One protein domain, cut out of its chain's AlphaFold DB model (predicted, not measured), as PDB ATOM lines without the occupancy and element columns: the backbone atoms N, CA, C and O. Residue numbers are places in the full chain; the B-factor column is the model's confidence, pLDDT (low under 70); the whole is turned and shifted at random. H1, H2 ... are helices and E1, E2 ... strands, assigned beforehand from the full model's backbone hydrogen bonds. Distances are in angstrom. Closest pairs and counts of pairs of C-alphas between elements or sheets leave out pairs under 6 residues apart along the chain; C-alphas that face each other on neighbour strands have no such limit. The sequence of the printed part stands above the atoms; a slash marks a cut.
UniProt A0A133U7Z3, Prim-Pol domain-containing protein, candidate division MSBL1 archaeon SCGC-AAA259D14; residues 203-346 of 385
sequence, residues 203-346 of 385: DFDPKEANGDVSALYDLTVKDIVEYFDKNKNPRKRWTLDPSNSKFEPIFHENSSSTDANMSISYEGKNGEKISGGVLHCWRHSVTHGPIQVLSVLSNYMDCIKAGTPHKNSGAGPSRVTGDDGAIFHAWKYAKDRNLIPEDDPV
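What this domain is: This is residues 203 to 346 of the 385 residues of the protein "Prim-Pol domain-containing protein" of candidate division MSBL1 archaeon SCGC-AAA259D14 (UniProt A0A133U7Z3). With little regular structure, H1 and H2 are on one face of a small twisted sheet, and H4 crosses H2. The 144 printed residues, 55 in named elements, are mixed: H1, the antiparallel meander E1 E2 E3, then H2 H3 H4. The whole is compact, radius of gyration of the C-alphas 14.8 A, spanning 40 by 39 by 32 A.

How they stand to each other: H1, residues 221 to 232, stands up from the sheet; H3, residues 303 to 306, only grazes it. E1, residues 262 to 267, E2, 273 to 281, and E3, 286 to 288, make two hairpins, with N 265 and O 278 at 2.9 A, N 288 and O 279 at 2.7 A. H2, residues 290 to 297, touches H4, 324 to 336, about perpendicular at 79 degrees, closest C-alphas 294 and 330, 4.8 A. Every O i to N i+4 pair in H1, H2 and H4 is within hydrogen-bond range.

Where its parts are: Find C-alpha 221 at (7.322, 8.081, 1.884), beginning H1; H4, 18.5 A, ends at C-alpha 336, (21.961, 16.769, -0.407).

The domain as a whole: The printed part has no cut; links H1 to E1 and H3 to H4 are long; 38 residues have pLDDT under 70.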
ATOM      1  N   ASP A 203       3.614  12.644  21.146       30.06
ATOM      2  CA  ASP A 203       2.982  12.599  19.823       30.06
ATOM      3  C   ASP A 203       3.483  13.788  18.992       30.06
ATOM      4  O   ASP A 203       3.169  14.945  19.280       30.06
ATOM      5  N   PHE A 204       4.274  13.518  17.950       38.19
ATOM      6  CA  PHE A 204       4.613  14.507  16.930       38.19
ATOM      7  C   PHE A 204       3.736  14.279  15.698       38.19
ATOM      8  O   PHE A 204       3.931  13.322  14.953       38.19
ATOM      9  N   ASP A 205       2.780  15.182  15.498       41.47
ATOM     10  CA  ASP A 205       1.963  15.291  14.289       41.47
ATOM     11  C   ASP A 205       2.563  16.400  13.404       41.47
ATOM     12  O   ASP A 205       2.396  17.586  13.727       41.47
ATOM     13  N   PRO A 206       3.317  16.067  12.336       45.44
ATOM     14  CA  PRO A 206       3.767  17.056  11.368       45.44
ATOM     15  C   PRO A 206       2.545  17.574  10.602       45.44
ATOM     16  O   PRO A 206       2.187  17.057   9.550       45.44
ATOM     17  N   LYS A 207       1.863  18.587  11.143       44.31
ATOM     18  CA  LYS A 207       0.800  19.273  10.406       44.31
ATOM     19  C   LYS A 207       1.370  19.924   9.146       44.31
ATOM     20  O   LYS A 207       2.412  20.572   9.211       44.31
ATOM     21  N   GLU A 208       0.622  19.754   8.055       44.12
ATOM     22  CA  GLU A 208       0.853  20.261   6.697       44.12
ATOM     23  C   GLU A 208       1.493  21.657   6.686       44.12
ATOM     24  O   GLU A 208       0.941  22.624   7.230       44.12
ATOM     25  N   ALA A 209       2.663  21.763   6.055       44.53
ATOM     26  CA  ALA A 209       3.339  23.026   5.865       44.53
ATOM     27  C   ALA A 209       2.666  23.769   4.708       44.53
ATOM     28  O   ALA A 209       2.855  23.474   3.535       44.53
ATOM     29  N   ASN A 210       1.891  24.804   5.018       44.25
ATOM     30  CA  ASN A 210       1.359  25.722   4.006       44.25
ATOM     31  C   ASN A 210       2.444  26.690   3.469       44.25
ATOM     32  O   ASN A 210       2.189  27.881   3.332       44.25
ATOM     33  N   GLY A 211       3.665  26.206   3.201       51.81
ATOM     34  CA  GLY A 211       4.770  26.982   2.612       51.81
ATOM     35  C   GLY A 211       5.571  27.892   3.559       51.81
ATOM     36  O   GLY A 211       6.553  28.482   3.123       51.81
ATOM     37  N   ASP A 212       5.203  27.987   4.842       61.56
ATOM     38  CA  ASP A 212       5.894  28.827   5.845       61.56
ATOM     39  C   ASP A 212       6.974  28.079   6.661       61.56
ATOM     40  O   ASP A 212       7.670  28.670   7.490       61.56
ATOM     41  N   VAL A 213       7.112  26.765   6.468       78.62
ATOM     42  CA  VAL A 213       8.095  25.907   7.150       78.62
ATOM     43  C   VAL A 213       8.761  24.970   6.135       78.62
ATOM     44  O   VAL A 213       8.294  24.863   5.007       78.62
ATOM     45  N   SER A 214       9.865  24.322   6.525       87.12
ATOM     46  CA  SER A 214      10.646  23.430   5.649       87.12
ATOM     47  C   SER A 214       9.770  22.407   4.918       87.12
ATOM     48  O   SER A 214       8.984  21.696   5.552       87.12
ATOM     49  N   ALA A 215       9.995  22.264   3.613       88.50
ATOM     50  CA  ALA A 215       9.389  21.258   2.745       88.50
ATOM     51  C   ALA A 215       9.726  19.821   3.177       88.50
ATOM     52  O   ALA A 215       9.092  18.872   2.719       88.50
ATOM     53  N   LEU A 216      10.681  19.633   4.103       91.44
ATOM     54  CA  LEU A 216      10.911  18.353   4.776       91.44
ATOM     55  C   LEU A 216       9.616  17.776   5.365       91.44
ATOM     56  O   LEU A 216       9.430  16.560   5.338       91.44
ATOM     57  N   TYR A 217       8.743  18.630   5.908       89.06
ATOM     58  CA  TYR A 217       7.497  18.201   6.546       89.06
ATOM     59  C   TYR A 217       6.401  17.816   5.545       89.06
ATOM     60  O   TYR A 217       5.479  17.100   5.926       89.06
ATOM     61  N   ASP A 218       6.540  18.215   4.280       87.44
ATOM     62  CA  ASP A 218       5.616  17.853   3.199       87.44
ATOM     63  C   ASP A 218       6.067  16.615   2.417       87.44
ATOM     64  O   ASP A 218       5.285  16.047   1.650       87.44
ATOM     65  N   LEU A 219       7.320  16.177   2.596       87.94
ATOM     66  CA  LEU A 219       7.809  14.959   1.962       87.94
ATOM     67  C   LEU A 219       6.980  13.762   2.401       87.94
ATOM     68  O   LEU A 219       6.767  13.520   3.585       87.94
ATOM     69  N   THR A 220       6.611  12.931   1.437       89.62
ATOM     70  CA  THR A 220       5.967  11.654   1.713       89.62
ATOM     71  C   THR A 220       6.934  10.488   1.547       89.62
ATOM     72  O   THR A 220       7.953  10.571   0.856       89.62
ATOM     73  N   VAL A 221       6.596   9.338   2.140       89.06
ATOM     74  CA  VAL A 221       7.322   8.081   1.884       89.06
ATOM     75  C   VAL A 221       7.355   7.777   0.388       89.06
ATOM     76  O   VAL A 221       8.372   7.321  -0.138       89.06
ATOM     77  N   LYS A 222       6.243   8.039  -0.301       85.44
ATOM     78  CA  LYS A 222       6.123   7.865  -1.743       85.44
ATOM     79  C   LYS A 222       7.170   8.679  -2.506       85.44
ATOM     80  O   LYS A 222       7.823   8.101  -3.368       85.44
ATOM     81  N   ASP A 223       7.369   9.954  -2.172       87.38
ATOM     82  CA  ASP A 223       8.343  10.826  -2.853       87.38
ATOM     83  C   ASP A 223       9.771  10.287  -2.715       87.38
ATOM     84  O   ASP A 223      10.519  10.203  -3.693       87.38
ATOM     85  N   ILE A 224      10.120   9.827  -1.511       89.31
ATOM     86  CA  ILE A 224      11.436   9.252  -1.222       89.31
ATOM     87  C   ILE A 224      11.634   7.952  -2.011       89.31
ATOM     88  O   ILE A 224      12.640   7.783  -2.699       89.31
ATOM     89  N   VAL A 225      10.676   7.023  -1.965       84.50
ATOM     90  CA  VAL A 225      10.787   5.743  -2.685       84.50
ATOM     91  C   VAL A 225      10.795   5.953  -4.205       84.50
ATOM     92  O   VAL A 225      11.564   5.294  -4.909       84.50
ATOM     93  N   GLU A 226       9.994   6.892  -4.722       79.94
ATOM     94  CA  GLU A 226      10.006   7.297  -6.133       79.94
ATOM     95  C   GLU A 226      11.392   7.756  -6.585       79.94
ATOM     96  O   GLU A 226      11.847   7.353  -7.658       79.94
ATOM     97  N   TYR A 227      12.058   8.587  -5.783       83.69
ATOM     98  CA  TYR A 227      13.396   9.089  -6.079       83.69
ATOM     99  C   TYR A 227      14.406   7.948  -6.261       83.69
ATOM    100  O   TYR A 227      15.124   7.905  -7.264       83.69
ATOM    101  N   PHE A 228      14.432   6.981  -5.340       79.06
ATOM    102  CA  PHE A 228      15.365   5.857  -5.429       79.06
ATOM    103  C   PHE A 228      15.042   4.895  -6.582       79.06
ATOM    104  O   PHE A 228      15.967   4.459  -7.270       79.06
ATOM    105  N   ASP A 229      13.765   4.587  -6.850       72.25
ATOM    106  CA  ASP A 229      13.399   3.703  -7.974       72.25
ATOM    107  C   ASP A 229      13.722   4.363  -9.330       72.25
ATOM    108  O   ASP A 229      14.274   3.709 -10.217       72.25
ATOM    109  N   LYS A 230      13.462   5.675  -9.487       71.06
ATOM    110  CA  LYS A 230      13.792   6.429 -10.715       71.06
ATOM    111  C   LYS A 230      15.297   6.494 -10.968       71.06
ATOM    112  O   LYS A 230      15.719   6.281 -12.102       71.06
ATOM    113  N   ASN A 231      16.102   6.746  -9.934       68.69
ATOM    114  CA  ASN A 231      17.560   6.800 -10.073       68.69
ATOM    115  C   ASN A 231      18.164   5.439 -10.441       68.69
ATOM    116  O   ASN A 231      19.124   5.379 -11.207       68.69
ATOM    117  N   LYS A 232      17.573   4.336  -9.965       68.38
ATOM    118  CA  LYS A 232      17.991   2.979 -10.343       68.38
ATOM    119  C   LYS A 232      17.516   2.573 -11.741       68.38
ATOM    120  O   LYS A 232      18.229   1.854 -12.440       68.38
ATOM    121  N   ASN A 233      16.325   3.000 -12.168       62.34
ATOM    122  CA  ASN A 233      15.767   2.617 -13.466       62.34
ATOM    123  C   ASN A 233      15.032   3.774 -14.174       62.34
ATOM    124  O   ASN A 233      13.800   3.780 -14.258       62.34
ATOM    125  N   PRO A 234      15.769   4.725 -14.781       59.16
ATOM    126  CA  PRO A 234      15.200   5.966 -15.322       59.16
ATOM    127  C   PRO A 234      14.259   5.767 -16.522       59.16
ATOM    128  O   PRO A 234      13.553   6.691 -16.919       59.16
ATOM    129  N   ARG A 235      14.232   4.568 -17.124       51.31
ATOM    130  CA  ARG A 235      13.352   4.224 -18.259       51.31
ATOM    131  C   ARG A 235      12.081   3.479 -17.845       51.31
ATOM    132  O   ARG A 235      11.213   3.247 -18.686       51.31
ATOM    133  N   LYS A 236      11.962   3.076 -16.579       52.12
ATOM    134  CA  LYS A 236      10.788   2.369 -16.064       52.12
ATOM    135  C   LYS A 236       9.698   3.391 -15.760       52.12
ATOM    136  O   LYS A 236       9.875   4.283 -14.936       52.12
ATOM    137  N   ARG A 237       8.546   3.265 -16.427       45.12
ATOM    138  CA  ARG A 237       7.357   4.049 -16.074       45.12
ATOM    139  C   ARG A 237       6.927   3.617 -14.676       45.12
ATOM    140  O   ARG A 237       6.525   2.471 -14.491       45.12
ATOM    141  N   TRP A 238       7.068   4.515 -13.709       43.81
ATOM    142  CA  TRP A 238       6.752   4.219 -12.323       43.81
ATOM    143  C   TRP A 238       5.247   3.979 -12.175       43.81
ATOM    144  O   TRP A 238       4.430   4.864 -12.429       43.81
ATOM    145  N   THR A 239       4.880   2.754 -11.820       47.03
ATOM    146  CA  THR A 239       3.512   2.376 -11.475       47.03
ATOM    147  C   THR A 239       3.589   1.695 -10.129       47.03
ATOM    148  O   THR A 239       3.778   0.480 -10.050       47.03
ATOM    149  N   LEU A 240       3.497   2.476  -9.058       52.25
ATOM    150  CA  LEU A 240       3.237   1.891  -7.755       52.25
ATOM    151  C   LEU A 240       1.768   1.487  -7.763       52.25
ATOM    152  O   LEU A 240       0.876   2.278  -7.472       52.25
ATOM    153  N   ASP A 241       1.528   0.272  -8.251       49.66
ATOM    154  CA  ASP A 241       0.239  -0.377  -8.133       49.66
ATOM    155  C   ASP A 241      -0.025  -0.535  -6.627       49.66
ATOM    156  O   ASP A 241       0.745  -1.230  -5.953       49.66
ATOM    157  N   PRO A 242      -1.068   0.098  -6.065       44.41
ATOM    158  CA  PRO A 242      -1.406  -0.046  -4.652       44.41
ATOM    159  C   PRO A 242      -1.655  -1.510  -4.255       44.41
ATOM    160  O   PRO A 242      -1.564  -1.850  -3.080       44.41
ATOM    161  N   SER A 243      -1.948  -2.385  -5.228       42.34
ATOM    162  CA  SER A 243      -2.111  -3.825  -5.025       42.34
ATOM    163  C   SER A 243      -0.794  -4.621  -5.038       42.34
ATOM    164  O   SER A 243      -0.792  -5.794  -4.661       42.34
ATOM    165  N   ASN A 244       0.334  -4.004  -5.418       54.72
ATOM    166  CA  ASN A 244       1.667  -4.615  -5.420       54.72
ATOM    167  C   ASN A 244       2.767  -3.579  -5.106       54.72
ATOM    168  O   ASN A 244       3.624  -3.276  -5.933       54.72
ATOM    169  N   SER A 245       2.749  -3.052  -3.881       59.72
ATOM    170  CA  SER A 245       3.640  -2.002  -3.366       59.72
ATOM    171  C   SER A 245       5.058  -2.469  -2.999       59.72
ATOM    172  O   SER A 245       5.708  -1.869  -2.141       59.72
ATOM    173  N   LYS A 246       5.540  -3.553  -3.617       64.69
ATOM    174  CA  LYS A 246       6.887  -4.093  -3.395       64.69
ATOM    175  C   LYS A 246       7.894  -3.408  -4.306       64.69
ATOM    176  O   LYS A 246       7.651  -3.250  -5.503       64.69
ATOM    177  N   PHE A 247       9.036  -3.051  -3.743       69.38
ATOM    178  CA  PHE A 247      10.147  -2.429  -4.449       69.38
ATOM    179  C   PHE A 247      11.468  -2.917  -3.844       69.38
ATOM    180  O   PHE A 247      11.474  -3.548  -2.784       69.38
ATOM    181  N   GLU A 248      12.582  -2.670  -4.533       70.62
ATOM    182  CA  GLU A 248      13.896  -2.998  -3.979       70.62
ATOM    183  C   GLU A 248      14.137  -2.212  -2.688       70.62
ATOM    184  O   GLU A 248      13.943  -0.996  -2.697       70.62
ATOM    185  N   PRO A 249      14.610  -2.851  -1.606       76.44
ATOM    186  CA  PRO A 249      14.914  -2.141  -0.375       76.44
ATOM    187  C   PRO A 249      15.807  -0.913  -0.619       76.44
ATOM    188  O   PRO A 249      16.815  -0.992  -1.327       76.44
ATOM    189  N   ILE A 250      15.407   0.233  -0.061       81.69
ATOM    190  CA  ILE A 250      16.169   1.496  -0.139       81.69
ATOM    191  C   ILE A 250      17.208   1.619   0.981       81.69
ATOM    192  O   ILE A 250      18.083   2.473   0.910       81.69
ATOM    193  N   PHE A 251      17.130   0.741   1.978       80.81
ATOM    194  CA  PHE A 251      18.136   0.507   3.009       80.81
ATOM    195  C   PHE A 251      18.171  -0.997   3.353       80.81
ATOM    196  O   PHE A 251      17.296  -1.745   2.911       80.81
ATOM    197  N   HIS A 252      19.179  -1.437   4.120       74.88
ATOM    198  CA  HIS A 252      19.585  -2.847   4.311       74.88
ATOM    199  C   HIS A 252      20.342  -3.452   3.124       74.88
ATOM    200  O   HIS A 252      19.921  -4.459   2.536       74.88
ATOM    201  N   GLU A 253      21.485  -2.841   2.801       54.44
ATOM    202  CA  GLU A 253      22.475  -3.438   1.905       54.44
ATOM    203  C   GLU A 253      22.773  -4.878   2.365       54.44
ATOM    204  O   GLU A 253      22.874  -5.153   3.558       54.44
ATOM    205  N   ASN A 254      22.831  -5.819   1.419       47.12
ATOM    206  CA  ASN A 254      23.046  -7.258   1.648       47.12
ATOM    207  C   ASN A 254      21.879  -8.076   2.231       47.12
ATOM    208  O   ASN A 254      22.056  -9.272   2.470       47.12
ATOM    209  N   SER A 255      20.659  -7.533   2.377       46.59
ATOM    210  CA  SER A 255      19.516  -8.400   2.710       46.59
ATOM    211  C   SER A 255      19.252  -9.406   1.574       46.59
ATOM    212  O   SER A 255      19.048  -9.068   0.407       46.59
ATOM    213  N   SER A 256      19.364 -10.687   1.905       42.03
ATOM    214  CA  SER A 256      19.609 -11.780   0.967       42.03
ATOM    215  C   SER A 256      18.465 -12.059  -0.026       42.03
ATOM    216  O   SER A 256      17.692 -12.997   0.161       42.03
ATOM    217  N   SER A 257      18.397 -11.367  -1.171       41.91
ATOM    218  CA  SER A 257      17.588 -11.734  -2.367       41.91
ATOM    219  C   SER A 257      16.088 -12.022  -2.124       41.91
ATOM    220  O   SER A 257      15.421 -12.683  -2.924       41.91
ATOM    221  N   THR A 258      15.549 -11.600  -0.982       45.88
ATOM    222  CA  THR A 258      14.112 -11.543  -0.726       45.88
ATOM    223  C   THR A 258      13.650 -10.198  -1.261       45.88
ATOM    224  O   THR A 258      13.757  -9.193  -0.561       45.88
ATOM    225  N   ASP A 259      13.140 -10.164  -2.490       46.62
ATOM    226  CA  ASP A 259      12.623  -8.966  -3.179       46.62
ATOM    227  C   ASP A 259      11.369  -8.348  -2.490       46.62
ATOM    228  O   ASP A 259      10.499  -7.764  -3.137       46.62
ATOM    229  N   ALA A 260      11.200  -8.538  -1.173       59.12
ATOM    230  CA  ALA A 260       9.966  -8.292  -0.433       59.12
ATOM    231  C   ALA A 260      10.150  -7.907   1.051       59.12
ATOM    232  O   ALA A 260       9.196  -8.042   1.817       59.12
ATOM    233  N   ASN A 261      11.323  -7.423   1.475       71.81
ATOM    234  CA  ASN A 261      11.509  -6.952   2.861       71.81
ATOM    235  C   ASN A 261      10.926  -5.561   3.114       71.81
ATOM    236  O   ASN A 261      10.807  -5.158   4.268       71.81
ATOM    237  N   MET A 262      10.538  -4.846   2.056       81.56
ATOM    238  CA  MET A 262       9.933  -3.525   2.162       81.56
ATOM    239  C   MET A 262       8.669  -3.411   1.313       81.56
ATOM    240  O   MET A 262       8.569  -3.997   0.232       81.56
ATOM    241  N   SER A 263       7.685  -2.666   1.811       83.38
ATOM    242  CA  SER A 263       6.476  -2.323   1.053       83.38
ATOM    243  C   SER A 263       5.834  -1.045   1.564       83.38
ATOM    244  O   SER A 263       5.922  -0.764   2.752       83.38
ATOM    245  N   ILE A 264       5.109  -0.324   0.714       82.81
ATOM    246  CA  ILE A 264       4.316   0.840   1.144       82.81
ATOM    247  C   ILE A 264       2.860   0.421   1.396       82.81
ATOM    248  O   ILE A 264       2.288  -0.311   0.586       82.81
ATOM    249  N   SER A 265       2.233   0.897   2.472       83.12
ATOM    250  CA  SER A 265       0.767   0.889   2.608       83.12
ATOM    251  C   SER A 265       0.218   2.309   2.535       83.12
ATOM    252  O   SER A 265       0.869   3.255   2.960       83.12
ATOM    253  N   TYR A 266      -0.991   2.458   2.000       82.69
ATOM    254  CA  TYR A 266      -1.721   3.735   1.940       82.69
ATOM    255  C   TYR A 266      -2.952   3.732   2.847       82.69
ATOM    256  O   TYR A 266      -3.820   4.591   2.738       82.69
ATOM    257  N   GLU A 267      -3.037   2.727   3.710       77.81
ATOM    258  CA  GLU A 267      -4.126   2.504   4.643       77.81
ATOM    259  C   GLU A 267      -3.515   2.325   6.031       77.81
ATOM    260  O   GLU A 267      -2.522   1.599   6.185       77.81
ATOM    261  N   GLY A 268      -4.063   3.048   7.003       68.31
ATOM    262  CA  GLY A 268      -3.674   2.985   8.401       68.31
ATOM    263  C   GLY A 268      -4.419   1.899   9.175       68.31
ATOM    264  O   GLY A 268      -5.119   1.061   8.603       68.31
ATOM    265  N   LYS A 269      -4.234   1.869  10.499       64.94
ATOM    266  CA  LYS A 269      -4.700   0.750  11.343       64.94
ATOM    267  C   LYS A 269      -6.230   0.627  11.381       64.94
ATOM    268  O   LYS A 269      -6.723  -0.475  11.614       64.94
ATOM    269  N   ASN A 270      -6.962   1.714  11.132       70.44
ATOM    270  CA  ASN A 270      -8.424   1.772  11.184       70.44
ATOM    271  C   ASN A 270      -9.070   1.902   9.792       70.44
ATOM    272  O   ASN A 270     -10.260   2.204   9.693       70.44
ATOM    273  N   GLY A 271      -8.314   1.665   8.714       70.56
ATOM    274  CA  GLY A 271      -8.810   1.803   7.344       70.56
ATOM    275  C   GLY A 271      -8.762   3.234   6.797       70.56
ATOM    276  O   GLY A 271      -9.248   3.497   5.695       70.56
ATOM    277  N   GLU A 272      -8.196   4.178   7.550       79.50
ATOM    278  CA  GLU A 272      -7.982   5.548   7.104       79.50
ATOM    279  C   GLU A 272      -6.950   5.597   5.976       79.50
ATOM    280  O   GLU A 272      -5.933   4.903   6.006       79.50
ATOM    281  N   LYS A 273      -7.196   6.428   4.961       80.19
ATOM    282  CA  LYS A 273      -6.225   6.629   3.885       80.19
ATOM    283  C   LYS A 273      -5.089   7.512   4.380       80.19
ATOM    284  O   LYS A 273      -5.334   8.628   4.827       80.19
ATOM    285  N   ILE A 274      -3.860   7.044   4.208       77.12
ATOM    286  CA  ILE A 274      -2.652   7.811   4.505       77.12
ATOM    287  C   ILE A 274      -2.142   8.399   3.193       77.12
ATOM    288  O   ILE A 274      -1.614   7.680   2.337       77.12
ATOM    289  N   SER A 275      -2.330   9.710   3.020       72.44
ATOM    290  CA  SER A 275      -1.754  10.444   1.891       72.44
ATOM    291  C   SER A 275      -0.231  10.312   1.946       72.44
ATOM    292  O   SER A 275       0.367  10.558   2.986       72.44
ATOM    293  N   GLY A 276       0.394   9.836   0.865       74.31
ATOM    294  CA  GLY A 276       1.848   9.632   0.825       74.31
ATOM    295  C   GLY A 276       2.369   8.285   1.345       74.31
ATOM    296  O   GLY A 276       3.506   7.920   1.047       74.31
ATOM    297  N   GLY A 277       1.517   7.514   2.026       84.31
ATOM    298  CA  GLY A 277       1.791   6.152   2.481       84.31
ATOM    299  C   GLY A 277       2.790   6.025   3.637       84.31
ATOM    300  O   GLY A 277       3.449   6.976   4.044       84.31
ATOM    301  N   VAL A 278       2.892   4.807   4.166       87.94
ATOM    302  CA  VAL A 278       3.820   4.408   5.230       87.94
ATOM    303  C   VAL A 278       4.699   3.284   4.713       87.94
ATOM    304  O   VAL A 278       4.204   2.347   4.080       87.94
ATOM    305  N   LEU A 279       5.998   3.363   4.985       88.12
ATOM    306  CA  LEU A 279       6.934   2.319   4.611       88.12
ATOM    307  C   LEU A 279       6.931   1.214   5.658       88.12
ATOM    308  O   LEU A 279       7.070   1.494   6.834       88.12
ATOM    309  N   HIS A 280       6.809  -0.041   5.253       87.31
ATOM    310  CA  HIS A 280       6.956  -1.202   6.130       87.31
ATOM    311  C   HIS A 280       8.327  -1.807   5.891       87.31
ATOM    312  O   HIS A 280       8.654  -2.110   4.743       87.31
ATOM    313  N   CYS A 281       9.096  -2.020   6.956       87.56
ATOM    314  CA  CYS A 281      10.252  -2.903   6.954       87.56
ATOM    315  C   CYS A 281       9.868  -4.211   7.647       87.56
ATOM    316  O   CYS A 281       9.770  -4.292   8.870       87.56
ATOM    317  N   TRP A 282       9.673  -5.259   6.850       83.19
ATOM    318  CA  TRP A 282       9.258  -6.578   7.331       83.19
ATOM    319  C   TRP A 282      10.377  -7.351   8.029       83.19
ATOM    320  O   TRP A 282      10.076  -8.281   8.776       83.19
ATOM    321  N   ARG A 283      11.638  -6.962   7.794       79.25
ATOM    322  CA  ARG A 283      12.808  -7.546   8.462       79.25
ATOM    323  C   ARG A 283      12.781  -7.226   9.956       79.25
ATOM    324  O   ARG A 283      12.669  -8.117  10.784       79.25
ATOM    325  N   HIS A 284      12.754  -5.935  10.272       82.56
ATOM    326  CA  HIS A 284      12.736  -5.430  11.646       82.56
ATOM    327  C   HIS A 284      11.322  -5.272  12.220       82.56
ATOM    328  O   HIS A 284      11.156  -4.861  13.361       82.56
ATOM    329  N   SER A 285      10.292  -5.604  11.435       85.06
ATOM    330  CA  SER A 285       8.883  -5.500  11.821       85.06
ATOM    331  C   SER A 285       8.499  -4.111  12.354       85.06
ATOM    332  O   SER A 285       7.842  -3.979  13.386       85.06
ATOM    333  N   VAL A 286       8.887  -3.074  11.615       87.19
ATOM    334  CA  VAL A 286       8.612  -1.664  11.921       87.19
ATOM    335  C   VAL A 286       8.031  -0.944  10.701       87.19
ATOM    336  O   VAL A 286       8.195  -1.372   9.556       87.19
ATOM    337  N   THR A 287       7.370   0.181  10.943       90.81
ATOM    338  CA  THR A 287       6.936   1.141   9.930       90.81
ATOM    339  C   THR A 287       7.703   2.454  10.012       90.81
ATOM    340  O   THR A 287       8.017   2.899  11.110       90.81
ATOM    341  N   HIS A 288       7.905   3.121   8.879       91.56
ATOM    342  CA  HIS A 288       8.566   4.416   8.784       91.56
ATOM    343  C   HIS A 288       7.704   5.426   8.022       91.56
ATOM    344  O   HIS A 288       7.250   5.165   6.905       91.56
ATOM    345  N   GLY A 289       7.515   6.600   8.614       91.69
ATOM    346  CA  GLY A 289       7.149   7.834   7.931       91.69
ATOM    347  C   GLY A 289       8.363   8.497   7.259       91.69
ATOM    348  O   GLY A 289       9.488   8.008   7.379       91.69
ATOM    349  N   PRO A 290       8.172   9.630   6.567       92.69
ATOM    350  CA  PRO A 290       9.199  10.263   5.733       92.69
ATOM    351  C   PRO A 290      10.475  10.637   6.507       92.69
ATOM    352  O   PRO A 290      11.571  10.246   6.112       92.69
ATOM    353  N   ILE A 291      10.345  11.309   7.657       93.88
ATOM    354  CA  ILE A 291      11.491  11.699   8.500       93.88
ATOM    355  C   ILE A 291      12.218  10.465   9.047       93.88
ATOM    356  O   ILE A 291      13.447  10.434   9.073       93.88
ATOM    357  N   GLN A 292      11.475   9.427   9.441       95.19
ATOM    358  CA  GLN A 292      12.055   8.173   9.925       95.19
ATOM    359  C   GLN A 292      12.869   7.486   8.817       95.19
ATOM    360  O   GLN A 292      13.998   7.074   9.062       95.19
ATOM    361  N   VAL A 293      12.354   7.438   7.581       93.94
ATOM    362  CA  VAL A 293      13.090   6.914   6.415       93.94
ATOM    363  C   VAL A 293      14.375   7.703   6.168       93.94
ATOM    364  O   VAL A 293      15.439   7.106   6.014       93.94
ATOM    365  N   LEU A 294      14.300   9.035   6.145       95.50
ATOM    366  CA  LEU A 294      15.468   9.889   5.908       95.50
ATOM    367  C   LEU A 294      16.505   9.776   7.034       95.50
ATOM    368  O   LEU A 294      17.703   9.776   6.759       95.50
ATOM    369  N   SER A 295      16.062   9.596   8.279       95.38
ATOM    370  CA  SER A 295      16.948   9.355   9.425       95.38
ATOM    371  C   SER A 295      17.760   8.069   9.242       95.38
ATOM    372  O   SER A 295      18.969   8.083   9.468       95.38
ATOM    373  N   VAL A 296      17.132   6.997   8.737       93.75
ATOM    374  CA  VAL A 296      17.834   5.747   8.390       93.75
ATOM    375  C   VAL A 296      18.807   5.956   7.238       93.75
ATOM    376  O   VAL A 296      19.976   5.600   7.332       93.75
ATOM    377  N   LEU A 297      18.348   6.571   6.149       92.88
ATOM    378  CA  LEU A 297      19.163   6.782   4.951       92.88
ATOM    379  C   LEU A 297      20.376   7.696   5.188       92.88
ATOM    380  O   LEU A 297      21.386   7.565   4.497       92.88
ATOM    381  N   SER A 298      20.275   8.610   6.152       94.44
ATOM    382  CA  SER A 298      21.369   9.480   6.591       94.44
ATOM    383  C   SER A 298      22.401   8.782   7.486       94.44
ATOM    384  O   SER A 298      23.390   9.411   7.860       94.44
ATOM    385  N   ASN A 299      22.177   7.508   7.836       91.75
ATOM    386  CA  ASN A 299      22.940   6.740   8.826       91.75
ATOM    387  C   ASN A 299      22.951   7.363  10.234       91.75
ATOM    388  O   ASN A 299      23.817   7.038  11.043       91.75
ATOM    389  N   TYR A 300      22.005   8.256  10.543       94.38
ATOM    390  CA  TYR A 300      21.876   8.829  11.883       94.38
ATOM    391  C   TYR A 300      21.249   7.839  12.872       94.38
ATOM    392  O   TYR A 300      21.666   7.747  14.024       94.38
ATOM    393  N   MET A 301      20.263   7.072  12.405       92.12
ATOM    394  CA  MET A 301      19.618   6.006  13.168       92.12
ATOM    395  C   MET A 301      19.586   4.718  12.357       92.12
ATOM    396  O   MET A 301      19.463   4.748  11.136       92.12
ATOM    397  N   ASP A 302      19.632   3.579  13.039       89.62
ATOM    398  CA  ASP A 302      19.292   2.306  12.414       89.62
ATOM    399  C   ASP A 302      17.767   2.172  12.213       89.62
ATOM    400  O   ASP A 302      16.953   2.984  12.670       89.62
ATOM    401  N   CYS A 303      17.369   1.129  11.489       88.12
ATOM    402  CA  CYS A 303      15.979   0.892  11.111       88.12
ATOM    403  C   CYS A 303      15.049   0.647  12.308       88.12
ATOM    404  O   CYS A 303      13.899   1.091  12.258       88.12
ATOM    405  N   ILE A 304      15.542  -0.022  13.357       86.44
ATOM    406  CA  ILE A 304      14.773  -0.325  14.570       86.44
ATOM    407  C   ILE A 304      14.560   0.966  15.358       86.44
ATOM    408  O   ILE A 304      13.422   1.312  15.650       86.44
ATOM    409  N   LYS A 305      15.632   1.725  15.623       88.31
ATOM    410  CA  LYS A 305      15.571   2.990  16.369       88.31
ATOM    411  C   LYS A 305      14.700   4.025  15.670       88.31
ATOM    412  O   LYS A 305      13.985   4.767  16.337       88.31
ATOM    413  N   ALA A 306      14.747   4.095  14.341       91.75
ATOM    414  CA  ALA A 306      13.932   5.050  13.605       91.75
ATOM    415  C   ALA A 306      12.463   4.619  13.482       91.75
ATOM    416  O   ALA A 306      11.580   5.473  13.425       91.75
ATOM    417  N   GLY A 307      12.190   3.318  13.393       90.19
ATOM    418  CA  GLY A 307      10.881   2.786  13.032       90.19
ATOM    419  C   GLY A 307       9.870   2.749  14.177       90.19
ATOM    420  O   GLY A 307      10.214   2.617  15.343       90.19
ATOM    421  N   THR A 308       8.590   2.835  13.831       89.62
ATOM    422  CA  THR A 308       7.472   2.572  14.744       89.62
ATOM    423  C   THR A 308       7.127   1.079  14.702       89.62
ATOM    424  O   THR A 308       6.867   0.564  13.613       89.62
ATOM    425  N   PRO A 309       7.076   0.358  15.833       85.50
ATOM    426  CA  PRO A 309       6.905  -1.093  15.832       85.50
ATOM    427  C   PRO A 309       5.554  -1.557  15.278       85.50
ATOM    428  O   PRO A 309       4.498  -0.949  15.498       85.50
ATOM    429  N   HIS A 310       5.567  -2.683  14.558       81.38
ATOM    430  CA  HIS A 310       4.347  -3.442  14.315       81.38
ATOM    431  C   HIS A 310       3.831  -4.046  15.624       81.38
ATOM    432  O   HIS A 310       4.550  -4.224  16.601       81.38
ATOM    433  N   LYS A 311       2.554  -4.433  15.634       75.19
ATOM    434  CA  LYS A 311       2.000  -5.170  16.769       75.19
ATOM    435  C   LYS A 311       2.772  -6.487  16.964       75.19
ATOM    436  O   LYS A 311       2.879  -7.255  16.009       75.19
ATOM    437  N   ASN A 312       3.237  -6.735  18.190       68.00
ATOM    438  CA  ASN A 312       3.990  -7.926  18.606       68.00
ATOM    439  C   ASN A 312       5.338  -8.105  17.875       68.00
ATOM    440  O   ASN A 312       5.775  -9.232  17.643       68.00
ATOM    441  N   SER A 313       5.986  -7.014  17.450       72.38
ATOM    442  CA  SER A 313       7.268  -7.093  16.741       72.38
ATOM    443  C   SER A 313       8.487  -7.261  17.640       72.38
ATOM    444  O   SER A 313       9.554  -7.508  17.095       72.38
ATOM    445  N   GLY A 314       8.356  -7.072  18.959       70.56
ATOM    446  CA  GLY A 314       9.494  -7.039  19.886       70.56
ATOM    447  C   GLY A 314      10.453  -5.861  19.669       70.56
ATOM    448  O   GLY A 314      11.499  -5.817  20.310       70.56
ATOM    449  N   ALA A 315      10.132  -4.932  18.761       78.69
ATOM    450  CA  ALA A 315      10.898  -3.714  18.521       78.69
ATOM    451  C   ALA A 315      10.392  -2.587  19.432       78.69
ATOM    452  O   ALA A 315       9.181  -2.427  19.578       78.69
ATOM    453  N   GLY A 316      11.313  -1.802  19.998       76.75
ATOM    454  CA  GLY A 316      10.976  -0.647  20.834       76.75
ATOM    455  C   GLY A 316      10.348   0.514  20.044       76.75
ATOM    456  O   GLY A 316      10.288   0.471  18.810       76.75
ATOM    457  N   PRO A 317       9.866   1.572  20.723       82.56
ATOM    458  CA  PRO A 317       9.248   2.718  20.077       82.56
ATOM    459  C   PRO A 317      10.267   3.520  19.263       82.56
ATOM    460  O   PRO A 317      11.471   3.517  19.532       82.56
ATOM    461  N   SER A 318       9.754   4.256  18.275       86.62
ATOM    462  CA  SER A 318      10.576   5.140  17.450       86.62
ATOM    463  C   SER A 318      11.250   6.211  18.305       86.62
ATOM    464  O   SER A 318      10.588   6.936  19.046       86.62
ATOM    465  N   ARG A 319      12.561   6.366  18.125       87.25
ATOM    466  CA  ARG A 319      13.381   7.402  18.762       87.25
ATOM    467  C   ARG A 319      13.415   8.715  17.978       87.25
ATOM    468  O   ARG A 319      14.056   9.657  18.416       87.25
ATOM    469  N   VAL A 320      12.756   8.789  16.819       87.75
ATOM    470  CA  VAL A 320      12.734  10.014  15.994       87.75
ATOM    471  C   VAL A 320      11.920  11.109  16.665       87.75
ATOM    472  O   VAL A 320      12.261  12.291  16.579       87.75
ATOM    473  N   THR A 321      10.836  10.740  17.345       81.50
ATOM    474  CA  THR A 321      10.039  11.730  18.051       81.50
ATOM    475  C   THR A 321      10.818  12.276  19.245       81.50
ATOM    476  O   THR A 321      11.406  11.522  20.009       81.50
ATOM    477  N   GLY A 322      10.853  13.602  19.393       79.38
ATOM    478  CA  GLY A 322      11.678  14.264  20.409       79.38
ATOM    479  C   GLY A 322      13.164  14.411  20.043       79.38
ATOM    480  O   GLY A 322      13.833  15.243  20.640       79.38
ATOM    481  N   ASP A 323      13.662  13.785  18.974       89.31
ATOM    482  CA  ASP A 323      15.069  13.912  18.572       89.31
ATOM    483  C   ASP A 323      15.291  15.041  17.543       89.31
ATOM    484  O   ASP A 323      14.980  14.928  16.356       89.31
ATOM    485  N   ASP A 324      15.857  16.159  18.005       92.38
ATOM    486  CA  ASP A 324      16.227  17.293  17.146       92.38
ATOM    487  C   ASP A 324      17.291  16.928  16.091       92.38
ATOM    488  O   ASP A 324      17.306  17.498  14.995       92.38
ATOM    489  N   GLY A 325      18.181  15.983  16.409       93.88
ATOM    490  CA  GLY A 325      19.203  15.477  15.499       93.88
ATOM    491  C   GLY A 325      18.605  14.674  14.356       93.88
ATOM    492  O   GLY A 325      19.024  14.854  13.213       93.88
ATOM    493  N   ALA A 326      17.552  13.895  14.618       95.00
ATOM    494  CA  ALA A 326      16.822  13.192  13.565       95.00
ATOM    495  C   ALA A 326      16.261  14.178  12.526       95.00
ATOM    496  O   ALA A 326      16.378  13.947  11.322       95.00
ATOM    497  N   ILE A 327      15.736  15.326  12.974       95.06
ATOM    498  CA  ILE A 327      15.260  16.391  12.078       95.06
ATOM    499  C   ILE A 327      16.412  17.002  11.272       95.06
ATOM    500  O   ILE A 327      16.280  17.167  10.061       95.06
ATOM    501  N   PHE A 328      17.539  17.323  11.916       96.19
ATOM    502  CA  PHE A 328      18.709  17.885  11.233       96.19
ATOM    503  C   PHE A 328      19.255  16.949  10.152       96.19
ATOM    504  O   PHE A 328      19.431  17.360   9.005       96.19
ATOM    505  N   HIS A 329      19.488  15.685  10.498       97.44
ATOM    506  CA  HIS A 329      20.050  14.707   9.576       97.44
ATOM    507  C   HIS A 329      19.080  14.357   8.442       97.44
ATOM    508  O   HIS A 329      19.513  14.237   7.295       97.44
ATOM    509  N   ALA A 330      17.773  14.280   8.722       96.81
ATOM    510  CA  ALA A 330      16.759  14.102   7.686       96.81
ATOM    511  C   ALA A 330      16.703  15.297   6.718       96.81
ATOM    512  O   ALA A 330      16.695  15.091   5.504       96.81
ATOM    513  N   TRP A 331      16.714  16.531   7.239       96.50
ATOM    514  CA  TRP A 331      16.745  17.758   6.436       96.50
ATOM    515  C   TRP A 331      17.985  17.818   5.544       96.50
ATOM    516  O   TRP A 331      17.868  17.976   4.330       96.50
ATOM    517  N   LYS A 332      19.170  17.625   6.138       96.25
ATOM    518  CA  LYS A 332      20.443  17.655   5.416       96.25
ATOM    519  C   LYS A 332      20.452  16.618   4.295       96.25
ATOM    520  O   LYS A 332      20.734  16.951   3.151       96.25
ATOM    521  N   TYR A 333      20.057  15.381   4.600       95.88
ATOM    522  CA  TYR A 333      19.987  14.320   3.600       95.88
ATOM    523  C   TYR A 333      19.013  14.649   2.464       95.88
ATOM    524  O   TYR A 333      19.310  14.398   1.296       95.88
ATOM    525  N   ALA A 334      17.846  15.212   2.790       94.62
ATOM    526  CA  ALA A 334      16.869  15.619   1.791       94.62
ATOM    527  C   ALA A 334      17.415  16.720   0.866       94.62
ATOM    528  O   ALA A 334      17.229  16.618  -0.349       94.62
ATOM    529  N   LYS A 335      18.137  17.714   1.405       91.00
ATOM    530  CA  LYS A 335      18.816  18.746   0.602       91.00
ATOM    531  C   LYS A 335      19.921  18.167  -0.269       91.00
ATOM    532  O   LYS A 335      19.889  18.359  -1.478       91.00
ATOM    533  N   ASP A 336      20.827  17.379   0.307       91.25
ATOM    534  CA  ASP A 336      21.961  16.769  -0.407       91.25
ATOM    535  C   ASP A 336      21.511  15.900  -1.596       91.25
ATOM    536  O   ASP A 336      22.248  15.688  -2.563       91.25
ATOM    537  N   ARG A 337      20.287  15.364  -1.527       88.19
ATOM    538  CA  ARG A 337      19.685  14.523  -2.568       88.19
ATOM    539  C   ARG A 337      18.712  15.258  -3.484       88.19
ATOM    540  O   ARG A 337      18.175  14.611  -4.385       88.19
ATOM    541  N   ASN A 338      18.521  16.566  -3.311       86.75
ATOM    542  CA  ASN A 338      17.538  17.375  -4.038       86.75
ATOM    543  C   ASN A 338      16.104  16.823  -3.925       86.75
ATOM    544  O   ASN A 338      15.331  16.866  -4.882       86.75
ATOM    545  N   LEU A 339      15.760  16.245  -2.768       85.56
ATOM    546  CA  LEU A 339      14.384  15.860  -2.434       85.56
ATOM    547  C   LEU A 339      13.549  17.081  -2.027       85.56
ATOM    548  O   LEU A 339      12.336  17.073  -2.203       85.56
ATOM    549  N   ILE A 340      14.207  18.122  -1.517       89.00
ATOM    550  CA  ILE A 340      13.631  19.436  -1.212       89.00
ATOM    551  C   ILE A 340      14.467  20.537  -1.889       89.00
ATOM    552  O   ILE A 340      15.605  20.259  -2.279       89.00
ATOM    553  N   PRO A 341      13.925  21.757  -2.069       84.94
ATOM    554  CA  PRO A 341      14.636  22.857  -2.721       84.94
ATOM    555  C   PRO A 341      15.967  23.232  -2.048       84.94
ATOM    556  O   PRO A 341      16.134  23.104  -0.835       84.94
ATOM    557  N   GLU A 342      16.919  23.753  -2.827       81.56
ATOM    558  CA  GLU A 342      18.205  24.231  -2.291       81.56
ATOM    559  C   GLU A 342      18.032  25.414  -1.324       81.56
ATOM    560  O   GLU A 342      18.792  25.542  -0.361       81.56
ATOM    561  N   ASP A 343      17.015  26.248  -1.540       84.62
ATOM    562  CA  ASP A 343      16.643  27.388  -0.700       84.62
ATOM    563  C   ASP A 343      15.659  27.024   0.428       84.62
ATOM    564  O   ASP A 343      15.175  27.913   1.130       84.62
ATOM    565  N   ASP A 344      15.397  25.728   0.646       86.94
ATOM    566  CA  ASP A 344      14.528  25.259   1.725       86.94
ATOM    567  C   ASP A 344      15.021  25.751   3.103       86.94
ATOM    568  O   ASP A 344      16.210  25.584   3.431       86.94
ATOM    569  N   PRO A 345      14.134  26.352   3.926       90.06
ATOM    570  CA  PRO A 345      14.517  26.906   5.215       90.06
ATOM    571  C   PRO A 345      14.900  25.807   6.210       90.06
ATOM    572  O   PRO A 345      14.269  24.758   6.296       90.06
ATOM    573  N   VAL A 346      15.899  26.088   7.046       91.88
ATOM    574  CA  VAL A 346      16.352  25.154   8.084       91.88
ATOM    575  C   VAL A 346      15.260  24.976   9.151       91.88
ATOM    576  O   VAL A 346      14.835  25.969   9.757       91.88
TER     577      VAL A 346